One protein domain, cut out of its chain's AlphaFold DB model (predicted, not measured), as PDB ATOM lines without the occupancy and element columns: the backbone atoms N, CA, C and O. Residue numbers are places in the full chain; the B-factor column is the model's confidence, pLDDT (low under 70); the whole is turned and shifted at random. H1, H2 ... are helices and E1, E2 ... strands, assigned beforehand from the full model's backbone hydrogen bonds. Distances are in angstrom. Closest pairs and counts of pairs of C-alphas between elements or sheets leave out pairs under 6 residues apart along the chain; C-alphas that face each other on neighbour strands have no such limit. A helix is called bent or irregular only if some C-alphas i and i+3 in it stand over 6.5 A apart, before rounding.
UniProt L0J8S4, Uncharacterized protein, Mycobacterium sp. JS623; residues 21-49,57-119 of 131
ATOM      1  N   TRP A  21      51.637  92.319  22.806       83.06
ATOM      2  CA  TRP A  21      52.329  91.041  22.900       83.06
ATOM      3  C   TRP A  21      52.678  90.579  21.493       83.06
ATOM      4  O   TRP A  21      51.776  90.449  20.663       83.06
ATOM      5  N   ASP A  22      53.964  90.415  21.196       78.81
ATOM      6  CA  ASP A  22      54.456  90.070  19.854       78.81
ATOM      7  C   ASP A  22      53.932  91.029  18.764       78.81
ATOM      8  O   ASP A  22      53.591  90.644  17.645       78.81
ATOM      9  N   GLY A  23      53.797  92.312  19.116       77.06
ATOM     10  CA  GLY A  23      53.236  93.356  18.254       77.06
ATOM     11  C   GLY A  23      51.702  93.392  18.167       77.06
ATOM     12  O   GLY A  23      51.151  94.395  17.697       77.06
ATOM     13  N   LEU A  24      50.993  92.378  18.673       80.81
ATOM     14  CA  LEU A  24      49.530  92.333  18.726       80.81
ATOM     15  C   LEU A  24      49.005  93.145  19.907       80.81
ATOM     16  O   LEU A  24      49.521  93.040  21.014       80.81
ATOM     17  N   ALA A  25      47.955  93.938  19.696       82.44
ATOM     18  CA  ALA A  25      47.321  94.675  20.784       82.44
ATOM     19  C   ALA A  25      46.608  93.710  21.742       82.44
ATOM     20  O   ALA A  25      45.824  92.868  21.292       82.44
ATOM     21  N   VAL A  26      46.857  93.865  23.044       83.31
ATOM     22  CA  VAL A  26      46.272  93.027  24.093       83.31
ATOM     23  C   VAL A  26      45.275  93.821  24.918       83.31
ATOM     24  O   VAL A  26      45.580  94.870  25.479       83.31
ATOM     25  N   GLU A  27      44.074  93.271  25.043       86.69
ATOM     26  CA  GLU A  27      43.056  93.764  25.962       86.69
ATOM     27  C   GLU A  27      43.051  92.910  27.225       86.69
ATOM     28  O   GLU A  27      42.613  91.754  27.214       86.69
ATOM     29  N   TRP A  28      43.536  93.486  28.323       85.38
ATOM     30  CA  TRP A  28      43.551  92.839  29.628       85.38
ATOM     31  C   TRP A  28      42.224  93.005  30.362       85.38
ATOM     32  O   TRP A  28      41.616  94.075  30.388       85.38
ATOM     33  N   GLY A  29      41.776  91.921  30.988       84.12
ATOM     34  CA  GLY A  29      40.664  91.936  31.926       84.12
ATOM     35  C   GLY A  29      41.051  92.519  33.285       84.12
ATOM     36  O   GLY A  29      42.202  92.851  33.564       84.12
ATOM     37  N   ALA A  30      40.063  92.595  34.174       85.38
ATOM     38  CA  ALA A  30      40.309  92.939  35.567       85.38
ATOM     39  C   ALA A  30      41.092  91.826  36.282       85.38
ATOM     40  O   ALA A  30      40.897  90.636  36.018       85.38
ATOM     41  N   TRP A  31      41.923  92.226  37.242       83.88
ATOM     42  CA  TRP A  31      42.574  91.298  38.158       83.88
ATOM     43  C   TRP A  31      41.544  90.559  39.016       83.88
ATOM     44  O   TRP A  31      40.637  91.158  39.593       83.88
ATOM     45  N   SER A  32      41.707  89.244  39.128       81.25
ATOM     46  CA  SER A  32      40.840  88.368  39.911       81.25
ATOM     47  C   SER A  32      41.657  87.364  40.734       81.25
ATOM     48  O   SER A  32      42.740  86.959  40.310       81.25
ATOM     49  N   PRO A  33      41.193  86.940  41.922       80.00
ATOM     50  CA  PRO A  33      41.879  85.909  42.695       80.00
ATOM     51  C   PRO A  33      41.861  84.558  41.963       80.00
ATOM     52  O   PRO A  33      40.812  84.118  41.501       80.00
ATOM     53  N   THR A  34      42.985  83.836  41.936       71.25
ATOM     54  CA  THR A  34      43.085  82.512  41.275       71.25
ATOM     55  C   THR A  34      42.486  81.346  42.077       71.25
ATOM     56  O   THR A  34      42.688  80.171  41.752       71.25
ATOM     57  N   GLN A  35      41.753  81.625  43.158       68.06
ATOM     58  CA  GLN A  35      41.260  80.590  44.065       68.06
ATOM     59  C   GLN A  35      40.261  79.659  43.357       68.06
ATOM     60  O   GLN A  35      39.167  80.061  42.981       68.06
ATOM     61  N   GLY A  36      40.644  78.388  43.189       64.12
ATOM     62  CA  GLY A  36      39.805  77.354  42.569       64.12
ATOM     63  C   GLY A  36      39.844  77.304  41.036       64.12
ATOM     64  O   GLY A  36      39.205  76.429  40.453       64.12
ATOM     65  N   ILE A  37      40.615  78.175  40.379       67.25
ATOM     66  CA  ILE A  37      40.723  78.207  38.917       67.25
ATOM     67  C   ILE A  37      41.700  77.124  38.434       67.25
ATOM     68  O   ILE A  37      42.777  76.919  39.008       67.25
ATOM     69  N   ARG A  38      41.304  76.407  37.375       63.50
ATOM     70  CA  ARG A  38      42.176  75.475  36.650       63.50
ATOM     71  C   ARG A  38      42.593  76.095  35.327       63.50
ATOM     72  O   ARG A  38      41.740  76.463  34.528       63.50
ATOM     73  N   ILE A  39      43.894  76.155  35.099       62.50
ATOM     74  CA  ILE A  39      44.519  76.732  33.915       62.50
ATOM     75  C   ILE A  39      45.150  75.571  33.161       62.50
ATOM     76  O   ILE A  39      45.947  74.819  33.725       62.50
ATOM     77  N   CYS A  40      44.678  75.336  31.936       62.78
ATOM     78  CA  CYS A  40      45.073  74.188  31.110       62.78
ATOM     79  C   CYS A  40      45.009  72.842  31.871       62.78
ATOM     80  O   CYS A  40      45.899  72.001  31.789       62.78
ATOM     81  N   GLY A  41      43.961  72.653  32.687       58.59
ATOM     82  CA  GLY A  41      43.735  71.433  33.474       58.59
ATOM     83  C   GLY A  41      44.538  71.321  34.779       58.59
ATOM     84  O   GLY A  41      44.235  70.445  35.592       58.59
ATOM     85  N   ARG A  42      45.494  72.220  35.041       57.00
ATOM     86  CA  ARG A  42      46.274  72.280  36.289       57.00
ATOM     87  C   ARG A  42      45.691  73.326  37.233       57.00
ATOM     88  O   ARG A  42      45.184  74.349  36.789       57.00
ATOM     89  N   SER A  43      45.721  73.087  38.546       56.91
ATOM     90  CA  SER A  43      45.278  74.122  39.494       56.91
ATOM     91  C   SER A  43      46.246  75.303  39.443       56.91
ATOM     92  O   SER A  43      47.450  75.071  39.400       56.91
ATOM     93  N   ALA A  44      45.759  76.545  39.486       59.22
ATOM     94  CA  ALA A  44      46.631  77.727  39.460       59.22
ATOM     95  C   ALA A  44      47.717  77.696  40.561       59.22
ATOM     96  O   ALA A  44      48.840  78.138  40.346       59.22
ATOM     97  N   ARG A  45      47.423  77.061  41.709       55.59
ATOM     98  CA  ARG A  45      48.387  76.808  42.796       55.59
ATOM     99  C   ARG A  45      49.540  75.888  42.385       55.59
ATOM    100  O   ARG A  45      50.650  76.039  42.875       55.59
ATOM    101  N   SER A  46      49.255  74.894  41.548       55.41
ATOM    102  CA  SER A  46      50.235  73.921  41.048       55.41
ATOM    103  C   SER A  46      51.101  74.479  39.930       55.41
ATOM    104  O   SER A  46      52.059  73.820  39.541       55.41
ATOM    105  N   VAL A  47      50.681  75.601  39.347       55.94
ATOM    106  CA  VAL A  47      51.237  76.091  38.096       55.94
ATOM    107  C   VAL A  47      52.478  76.916  38.413       55.94
ATOM    108  O   VAL A  47      53.534  76.461  38.004       55.94
ATOM    109  N   HIS A  48      52.446  77.952  39.267       60.50
ATOM    110  CA  HIS A  48      53.681  78.699  39.579       60.50
ATOM    111  C   HIS A  48      53.697  79.333  40.988       60.50
ATOM    112  O   HIS A  48      52.968  80.302  41.220       60.50
ATOM    113  N   PRO A  49      54.519  78.845  41.945       64.62
ATOM    114  CA  PRO A  49      54.958  79.688  43.055       64.62
ATOM    115  C   PRO A  49      55.805  80.840  42.498       64.62
ATOM    116  O   PRO A  49      56.497  80.667  41.496       64.62
ATOM    117  N   SER A  57      51.177  82.792  48.976       70.88
ATOM    118  CA  SER A  57      49.878  83.324  48.579       70.88
ATOM    119  C   SER A  57      49.587  83.028  47.112       70.88
ATOM    120  O   SER A  57      50.471  83.086  46.259       70.88
ATOM    121  N   LEU A  58      48.322  82.735  46.818       74.00
ATOM    122  CA  LEU A  58      47.866  82.530  45.448       74.00
ATOM    123  C   LEU A  58      48.024  83.827  44.636       74.00
ATOM    124  O   LEU A  58      47.628  84.884  45.136       74.00
ATOM    125  N   PRO A  59      48.561  83.767  43.404       78.56
ATOM    126  CA  PRO A  59      48.666  84.948  42.561       78.56
ATOM    127  C   PRO A  59      47.281  85.484  42.182       78.56
ATOM    128  O   PRO A  59      46.315  84.722  42.071       78.56
ATOM    129  N   ALA A  60      47.172  86.793  41.966       84.25
ATOM    130  CA  ALA A  60      46.047  87.339  41.211       84.25
ATOM    131  C   ALA A  60      46.243  87.000  39.726       84.25
ATOM    132  O   ALA A  60      47.379  86.838  39.293       84.25
ATOM    133  N   MET A  61      45.163  86.888  38.955       85.38
ATOM    134  CA  MET A  61      45.217  86.660  37.511       85.38
ATOM    135  C   MET A  61      44.433  87.702  36.725       85.38
ATOM    136  O   MET A  61      43.360  88.131  37.157       85.38
ATOM    137  N   SER A  62      44.938  88.042  35.546       87.00
ATOM    138  CA  SER A  62      44.226  88.789  34.515       87.00
ATOM    139  C   SER A  62      44.280  88.017  33.200       87.00
ATOM    140  O   SER A  62      45.271  87.358  32.887       87.00
ATOM    141  N   ILE A  63      43.191  88.061  32.437       85.56
ATOM    142  CA  ILE A  63      43.100  87.405  31.132       85.56
ATOM    143  C   ILE A  63      43.266  88.468  30.055       85.56
ATOM    144  O   ILE A  63      42.442  89.379  29.964       85.56
ATOM    145  N   GLY A  64      44.305  88.321  29.244       86.44
ATOM    146  CA  GLY A  64      44.589  89.137  28.073       86.44
ATOM    147  C   GLY A  64      44.040  88.490  26.814       86.44
ATOM    148  O   GLY A  64      44.148  87.278  26.623       86.44
ATOM    149  N   ARG A  65      43.437  89.290  25.941       85.69
ATOM    150  CA  ARG A  65      43.033  88.869  24.596       85.69
ATOM    151  C   ARG A  65      43.841  89.653  23.584       85.69
ATOM    152  O   ARG A  65      43.673  90.867  23.500       85.69
ATOM    153  N   ALA A  66      44.706  88.967  22.844       84.56
ATOM    154  CA  ALA A  66      45.429  89.575  21.739       84.56
ATOM    155  C   ALA A  66      44.624  89.418  20.451       84.56
ATOM    156  O   ALA A  66      44.136  88.325  20.136       84.56
ATOM    157  N   TRP A  67      44.493  90.503  19.700       78.56
ATOM    158  CA  TRP A  67      43.727  90.527  18.460       78.56
ATOM    159  C   TRP A  67      44.660  90.713  17.266       78.56
ATOM    160  O   TRP A  67      45.460  91.645  17.249       78.56
ATOM    161  N   ALA A  68      44.522  89.853  16.257       75.69
ATOM    162  CA  ALA A  68      45.124  90.069  14.948       75.69
ATOM    163  C   ALA A  68      44.105  90.752  14.035       75.69
ATOM    164  O   ALA A  68      42.926  90.370  13.992       75.69
ATOM    165  N   ASP A  69      44.563  91.752  13.288       66.00
ATOM    166  CA  ASP A  69      43.776  92.287  12.189       66.00
ATOM    167  C   ASP A  69      43.589  91.173  11.150       66.00
ATOM    168  O   ASP A  69      44.520  90.434  10.826       66.00
ATOM    169  N   ALA A  70      42.359  90.986  10.668       58.09
ATOM    170  CA  ALA A  70      42.149  90.091   9.542       58.09
ATOM    171  C   ALA A  70      42.914  90.653   8.342       58.09
ATOM    172  O   ALA A  70      42.709  91.814   7.987       58.09
ATOM    173  N   ASP A  71      43.765  89.820   7.738       55.06
ATOM    174  CA  ASP A  71      44.525  90.158   6.537       55.06
ATOM    175  C   ASP A  71      43.662  90.937   5.543       55.06
ATOM    176  O   ASP A  71      42.629  90.449   5.064       55.06
ATOM    177  N   SER A  72      44.101  92.159   5.246       49.00
ATOM    178  CA  SER A  72      43.428  93.041   4.291       49.00
ATOM    179  C   SER A  72      43.443  92.450   2.874       49.00
ATOM    180  O   SER A  72      42.565  92.766   2.075       49.00
ATOM    181  N   ASP A  73      44.358  91.512   2.596       47.84
ATOM    182  CA  ASP A  73      44.495  90.820   1.307       47.84
ATOM    183  C   ASP A  73      43.329  89.871   0.979       47.84
ATOM    184  O   ASP A  73      43.074  89.558  -0.183       47.84
ATOM    185  N   SER A  74      42.555  89.426   1.975       48.19
ATOM    186  CA  SER A  74      41.392  88.557   1.726       48.19
ATOM    187  C   SER A  74      40.116  89.327   1.355       48.19
ATOM    188  O   SER A  74      39.105  88.707   1.011       48.19
ATOM    189  N   ALA A  75      40.127  90.662   1.438       49.91
ATOM    190  CA  ALA A  75      38.945  91.496   1.209       49.91
ATOM    191  C   ALA A  75      38.688  91.806  -0.280       49.91
ATOM    192  O   ALA A  75      37.566  92.170  -0.636       49.91
ATOM    193  N   GLU A  76      39.678  91.629  -1.163       49.84
ATOM    194  CA  GLU A  76      39.566  92.025  -2.579       49.84
ATOM    195  C   GLU A  76      38.712  91.072  -3.440       49.84
ATOM    196  O   GLU A  76      38.284  91.442  -4.530       49.84
ATOM    197  N   HIS A  77      38.397  89.866  -2.945       51.47
ATOM    198  CA  HIS A  77      37.602  88.858  -3.671       51.47
ATOM    199  C   HIS A  77      36.244  88.534  -3.022       51.47
ATOM    200  O   HIS A  77      35.534  87.630  -3.474       51.47
ATOM    201  N   ALA A  78      35.852  89.249  -1.965       51.81
ATOM    202  CA  ALA A  78      34.602  88.986  -1.262       51.81
ATOM    203  C   ALA A  78      33.417  89.706  -1.946       51.81
ATOM    204  O   ALA A  78      33.482  90.920  -2.155       51.81
ATOM    205  N   PRO A  79      32.296  89.022  -2.269       53.78
ATOM    206  CA  PRO A  79      31.102  89.690  -2.780       53.78
ATOM    207  C   PRO A  79      30.631  90.792  -1.813       53.78
ATOM    208  O   PRO A  79      30.807  90.709  -0.596       53.78
ATOM    209  N   SER A  80      30.028  91.849  -2.353       58.41
ATOM    210  CA  SER A  80      29.756  93.126  -1.666       58.41
ATOM    211  C   SER A  80      28.979  93.020  -0.342       58.41
ATOM    212  O   SER A  80      29.109  93.895   0.516       58.41
ATOM    213  N   VAL A  81      28.224  91.937  -0.129       56.88
ATOM    214  CA  VAL A  81      27.506  91.651   1.126       56.88
ATOM    215  C   VAL A  81      28.432  91.059   2.205       56.88
ATOM    216  O   VAL A  81      28.309  91.410   3.377       56.88
ATOM    217  N   THR A  82      29.415  90.232   1.832       52.22
ATOM    218  CA  THR A  82      30.459  89.736   2.753       52.22
ATOM    219  C   THR A  82      31.499  90.805   3.083       52.22
ATOM    220  O   THR A  82      31.950  90.870   4.223       52.22
ATOM    221  N   ALA A  83      31.796  91.715   2.149       50.66
ATOM    222  CA  ALA A  83      32.719  92.828   2.381       50.66
ATOM    223  C   ALA A  83      32.222  93.798   3.476       50.66
ATOM    224  O   ALA A  83      33.021  94.354   4.222       50.66
ATOM    225  N   ALA A  84      30.903  93.983   3.624       50.38
ATOM    226  CA  ALA A  84      30.330  94.817   4.686       50.38
ATOM    227  C   ALA A  84      30.424  94.169   6.082       50.38
ATOM    228  O   ALA A  84      30.601  94.879   7.069       50.38
ATOM    229  N   LEU A  85      30.362  92.833   6.161       53.28
ATOM    230  CA  LEU A  85      30.557  92.066   7.401       53.28
ATOM    231  C   LEU A  85      32.041  91.923   7.784       53.28
ATOM    232  O   LEU A  85      32.356  91.741   8.955       53.28
ATOM    233  N   GLN A  86      32.955  92.034   6.816       53.41
ATOM    234  CA  GLN A  86      34.405  91.887   7.004       53.41
ATOM    235  C   GLN A  86      35.129  93.165   7.451       53.41
ATOM    236  O   GLN A  86      36.301  93.103   7.804       53.41
ATOM    237  N   ARG A  87      34.463  94.325   7.490       50.59
ATOM    238  CA  ARG A  87      35.097  95.598   7.898       50.59
ATOM    239  C   ARG A  87      35.447  95.688   9.388       50.59
ATOM    240  O   ARG A  87      35.954  96.717   9.816       50.59
ATOM    241  N   ASN A  88      35.151  94.658  10.182       53.47
ATOM    242  CA  ASN A  88      35.359  94.684  11.629       53.47
ATOM    243  C   ASN A  88      35.700  93.304  12.216       53.47
ATOM    244  O   ASN A  88      35.218  92.932  13.283       53.47
ATOM    245  N   THR A  89      36.483  92.494  11.503       58.66
ATOM    246  CA  THR A  89      36.821  91.131  11.939       58.66
ATOM    247  C   THR A  89      38.232  91.055  12.510       58.66
ATOM    248  O   THR A  89      39.066  90.297  12.022       58.66
ATOM    249  N   ARG A  90      38.504  91.800  13.591       64.25
ATOM    250  CA  ARG A  90      39.635  91.459  14.468       64.25
ATOM    251  C   ARG A  90      39.438  90.026  14.951       64.25
ATOM    252  O   ARG A  90      38.416  89.711  15.563       64.25
ATOM    253  N   ARG A  91      40.370  89.135  14.618       71.81
ATOM    254  CA  ARG A  91      40.311  87.734  15.045       71.81
ATOM    255  C   ARG A  91      41.081  87.605  16.345       71.81
ATOM    256  O   ARG A  91      42.169  88.161  16.474       71.81
ATOM    257  N   LEU A  92      40.506  86.885  17.306       76.19
ATOM    258  CA  LEU A  92      41.218  86.542  18.530       76.19
ATOM    259  C   LEU A  92      42.415  85.674  18.133       76.19
ATOM    260  O   LEU A  92      42.224  84.572  17.621       76.19
ATOM    261  N   ALA A  93      43.615  86.211  18.316       79.12
ATOM    262  CA  ALA A  93      44.860  85.567  17.926       79.12
ATOM    263  C   ALA A  93      45.431  84.742  19.079       79.12
ATOM    264  O   ALA A  93      45.840  83.604  18.874       79.12
ATOM    265  N   LEU A  94      45.401  85.299  20.293       81.25
ATOM    266  CA  LEU A  94      46.010  84.697  21.474       81.25
ATOM    267  C   LEU A  94      45.185  84.997  22.729       81.25
ATOM    268  O   LEU A  94      44.596  86.074  22.864       81.25
ATOM    269  N   ILE A  95      45.169  84.045  23.660       84.25
ATOM    270  CA  ILE A  95      44.697  84.265  25.029       84.25
ATOM    271  C   ILE A  95      45.905  84.185  25.950       84.25
ATOM    272  O   ILE A  95      46.548  83.146  26.054       84.25
ATOM    273  N   LEU A  96      46.170  85.276  26.648       86.38
ATOM    274  CA  LEU A  96      47.231  85.374  27.634       86.38
ATOM    275  C   LEU A  96      46.632  85.312  29.031       86.38
ATOM    276  O   LEU A  96      45.539  85.824  29.278       86.38
ATOM    277  N   THR A  97      47.356  84.716  29.969       85.56
ATOM    278  CA  THR A  97      47.010  84.791  31.388       85.56
ATOM    279  C   THR A  97      48.154  85.439  32.142       85.56
ATOM    280  O   THR A  97      49.176  84.804  32.372       85.56
ATOM    281  N   ALA A  98      47.978  86.696  32.534       87.62
ATOM    282  CA  ALA A  98      48.899  87.372  33.428       87.62
ATOM    283  C   ALA A  98      48.631  86.943  34.867       87.62
ATOM    284  O   ALA A  98      47.482  86.757  35.275       87.62
ATOM    285  N   PHE A  99      49.693  86.840  35.647       85.56
ATOM    286  CA  PHE A  99      49.670  86.556  37.066       85.56
ATOM    287  C   PHE A  99      50.460  87.619  37.801       85.56
ATOM    288  O   PHE A  99      51.502  88.037  37.317       85.56
ATOM    289  N   ARG A 100      49.984  87.998  38.985       86.38
ATOM    290  CA  ARG A 100      50.663  88.936  39.878       86.38
ATOM    291  C   ARG A 100      50.865  88.302  41.237       86.38
ATOM    292  O   ARG A 100      49.900  87.878  41.884       86.38
ATOM    293  N   CYS A 101      52.109  88.261  41.700       83.06
ATOM    294  CA  CYS A 101      52.404  87.863  43.065       83.06
ATOM    295  C   CYS A 101      51.906  88.946  44.039       83.06
ATOM    296  O   CYS A 101      52.402  90.070  43.992       83.06
ATOM    297  N   PRO A 102      51.005  88.636  44.987       79.88
ATOM    298  CA  PRO A 102      50.527  89.632  45.946       79.88
ATOM    299  C   PRO A 102      51.587  90.024  46.987       79.88
ATOM    300  O   PRO A 102      51.392  90.997  47.704       79.88
ATOM    301  N   ALA A 103      52.677  89.257  47.115       80.06
ATOM    302  CA  ALA A 103      53.719  89.513  48.107       80.06
ATOM    303  C   ALA A 103      54.806  90.475  47.603       80.06
ATOM    304  O   ALA A 103      55.282  91.295  48.380       80.06
ATOM    305  N   CYS A 104      55.204  90.375  46.330       78.06
ATOM    306  CA  CYS A 104      56.279  91.197  45.757       78.06
ATOM    307  C   CYS A 104      55.874  92.004  44.516       78.06
ATOM    308  O   CYS A 104      56.685  92.776  44.023       78.06
ATOM    309  N   GLY A 105      54.654  91.836  43.992       78.25
ATOM    310  CA  GLY A 105      54.205  92.532  42.780       78.25
ATOM    311  C   GLY A 105      54.858  92.045  41.482       78.25
ATOM    312  O   GLY A 105      54.687  92.688  40.450       78.25
ATOM    313  N   HIS A 106      55.602  90.930  41.532       82.69
ATOM    314  CA  HIS A 106      56.170  90.283  40.348       82.69
ATOM    315  C   HIS A 106      55.056  89.790  39.433       82.69
ATOM    316  O   HIS A 106      54.171  89.058  39.902       82.69
ATOM    317  N   ASP A 107      55.139  90.163  38.159       85.25
ATOM    318  CA  ASP A 107      54.201  89.730  37.138       85.25
ATOM    319  C   ASP A 107      54.856  88.753  36.172       85.25
ATOM    320  O   ASP A 107      56.010  88.906  35.781       85.25
ATOM    321  N   TRP A 108      54.084  87.762  35.753       84.31
ATOM    322  CA  TRP A 108      54.464  86.864  34.673       84.31
ATOM    323  C   TRP A 108      53.234  86.512  33.850       84.31
ATOM    324  O   TRP A 108      52.104  86.550  34.344       84.31
ATOM    325  N   VAL A 109      53.436  86.160  32.591       86.00
ATOM    326  CA  VAL A 109      52.369  85.828  31.650       86.00
ATOM    327  C   VAL A 109      52.529  84.390  31.191       86.00
ATOM    328  O   VAL A 109      53.620  83.946  30.868       86.00
ATOM    329  N   LEU A 110      51.427  83.651  31.169       83.94
ATOM    330  CA  LEU A 110      51.333  82.344  30.539       83.94
ATOM    331  C   LEU A 110      50.628  82.500  29.192       83.94
ATOM    332  O   LEU A 110      49.505  83.018  29.143       83.94
ATOM    333  N   ASP A 111      51.276  82.050  28.125       80.88
ATOM    334  CA  ASP A 111      50.692  82.019  26.787       80.88
ATOM    335  C   ASP A 111      49.809  80.775  26.558       80.88
ATOM    336  O   ASP A 111      49.645  79.912  27.431       80.88
ATOM    337  N   THR A 112      49.194  80.680  25.375       73.38
ATOM    338  CA  THR A 112      48.353  79.526  25.014       73.38
ATOM    339  C   THR A 112      49.138  78.235  24.824       73.38
ATOM    340  O   THR A 112      48.556  77.157  24.964       73.38
ATOM    341  N   ASP A 113      50.431  78.333  24.521       74.19
ATOM    342  CA  ASP A 113      51.327  77.189  24.356       74.19
ATOM    343  C   ASP A 113      51.791  76.637  25.715       74.19
ATOM    344  O   ASP A 113      52.400  75.567  25.801       74.19
ATOM    345  N   GLY A 114      51.432  77.329  26.800       71.81
ATOM    346  CA  GLY A 114      51.779  76.976  28.165       71.81
ATOM    347  C   GLY A 114      53.200  77.386  28.538       71.81
ATOM    348  O   GLY A 114      53.716  76.869  29.534       71.81
ATOM    349  N   GLN A 115      53.833  78.278  27.771       77.31
ATOM    350  CA  GLN A 115      55.093  78.895  28.165       77.31
ATOM    351  C   GLN A 115      54.831  80.080  29.088       77.31
ATOM    352  O   GLN A 115      53.898  80.863  28.896       77.31
ATOM    353  N   ALA A 116      55.652  80.166  30.132       81.25
ATOM    354  CA  ALA A 116      55.619  81.249  31.096       81.25
ATOM    355  C   ALA A 116      56.734  82.245  30.773       81.25
ATOM    356  O   ALA A 116      57.894  81.857  30.637       81.25
ATOM    357  N   TRP A 117      56.355  83.512  30.699       82.94
ATOM    358  CA  TRP A 117      57.198  84.652  30.388       82.94
ATOM    359  C   TRP A 117      57.225  85.572  31.606       82.94
ATOM    360  O   TRP A 117      56.180  86.061  32.040       82.94
ATOM    361  N   ASP A 118      58.403  85.765  32.195       84.00
ATOM    362  CA  ASP A 118      58.592  86.732  33.277       84.00
ATOM    363  C   ASP A 118      58.638  88.141  32.681       84.00
ATOM    364  O   ASP A 118      59.409  88.374  31.754       84.00
ATOM    365  N   LEU A 119      57.821  89.061  33.209       82.31
ATOM    366  CA  LEU A 119      57.797  90.441  32.725       82.31
ATOM    367  C   LEU A 119      58.876  91.280  33.405       82.31
ATOM    368  O   LEU A 119      59.051  91.216  34.627       82.31
TER     369      LEU A 119
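What this domain is: This is residues 21 to 49 and 57 to 119 of the 131 residues of an uncharacterized protein of Mycobacterium sp. JS623 (UniProt L0J8S4). A curled, strongly twisted sheet of five antiparallel strands makes the body, and beyond one end of its two long strands, E2 and E3, the stretch joining them makes an arm with helix H2. At the other end of E2, short helix H1 only grazes the sheet. Printed are 92 residues, with two named helices and five named strands in the order E1, H1, E2, H2, E3, E4, E5; the sheet's order is E1, E2, E3, E4, E5. The class is mixed, with under half of the residues in named elements. The whole is loose, radius of gyration of the C-alphas 17.3 A, a rod spanning 55 by 23 by 22 A.

How they stand to each other: E1, residues 24 to 28, is an edge strand antiparallel to E2, residues 60 to 68, at 146 degrees; N 27 and O 65, 2.9 A apart, are within hydrogen-bond range. Residues 32 to 33 pair with residues 60 to 61 of E2. H1, residues 44 to 47, is only just on the sheet, with 5 pairs of C-alphas within 10 A. H2, residues 80 to 88, is not on it. H2 is only just irregular, C-alphas 85 and 88 being 6.9 A apart; in H2, 1 of 5 O i to N i+4 pairs and 2 of 6 O i to N i+3 pairs are within hydrogen-bond range, while H1 is too short for an O i to N i+4 pair. E3, residues 91 to 100, is antiparallel to E2 at 159 degrees, with N 64 and O 96 2.8 A apart. E3, E4, residues 107 to 110, and E5, residues 116 to 118, form a meander, each the antiparallel neighbour of the one before, in two hairpins; N 99 and O 108 are 2.8 A apart, as are N 109 and O 117.

Where its parts are: E1 begins at C-alpha 24 (49.530, 92.333, 18.726). E2 is 26.4 A long, H2 14.5 A and E3 26.9 A. E5 ends at C-alpha 118 (58.592, 86.732, 33.277).

The domain as a whole: The C-alphas of Pro 79 and Ala 103 are farthest apart, 55.7 A. Residues 50 to 56 are not printed; C-alphas 49 and 57 are 8.3 A apart. The links E1 to H1 and E2 to H2 are long. Residues 35 to 49 and 69 to 90 have pLDDT under 70.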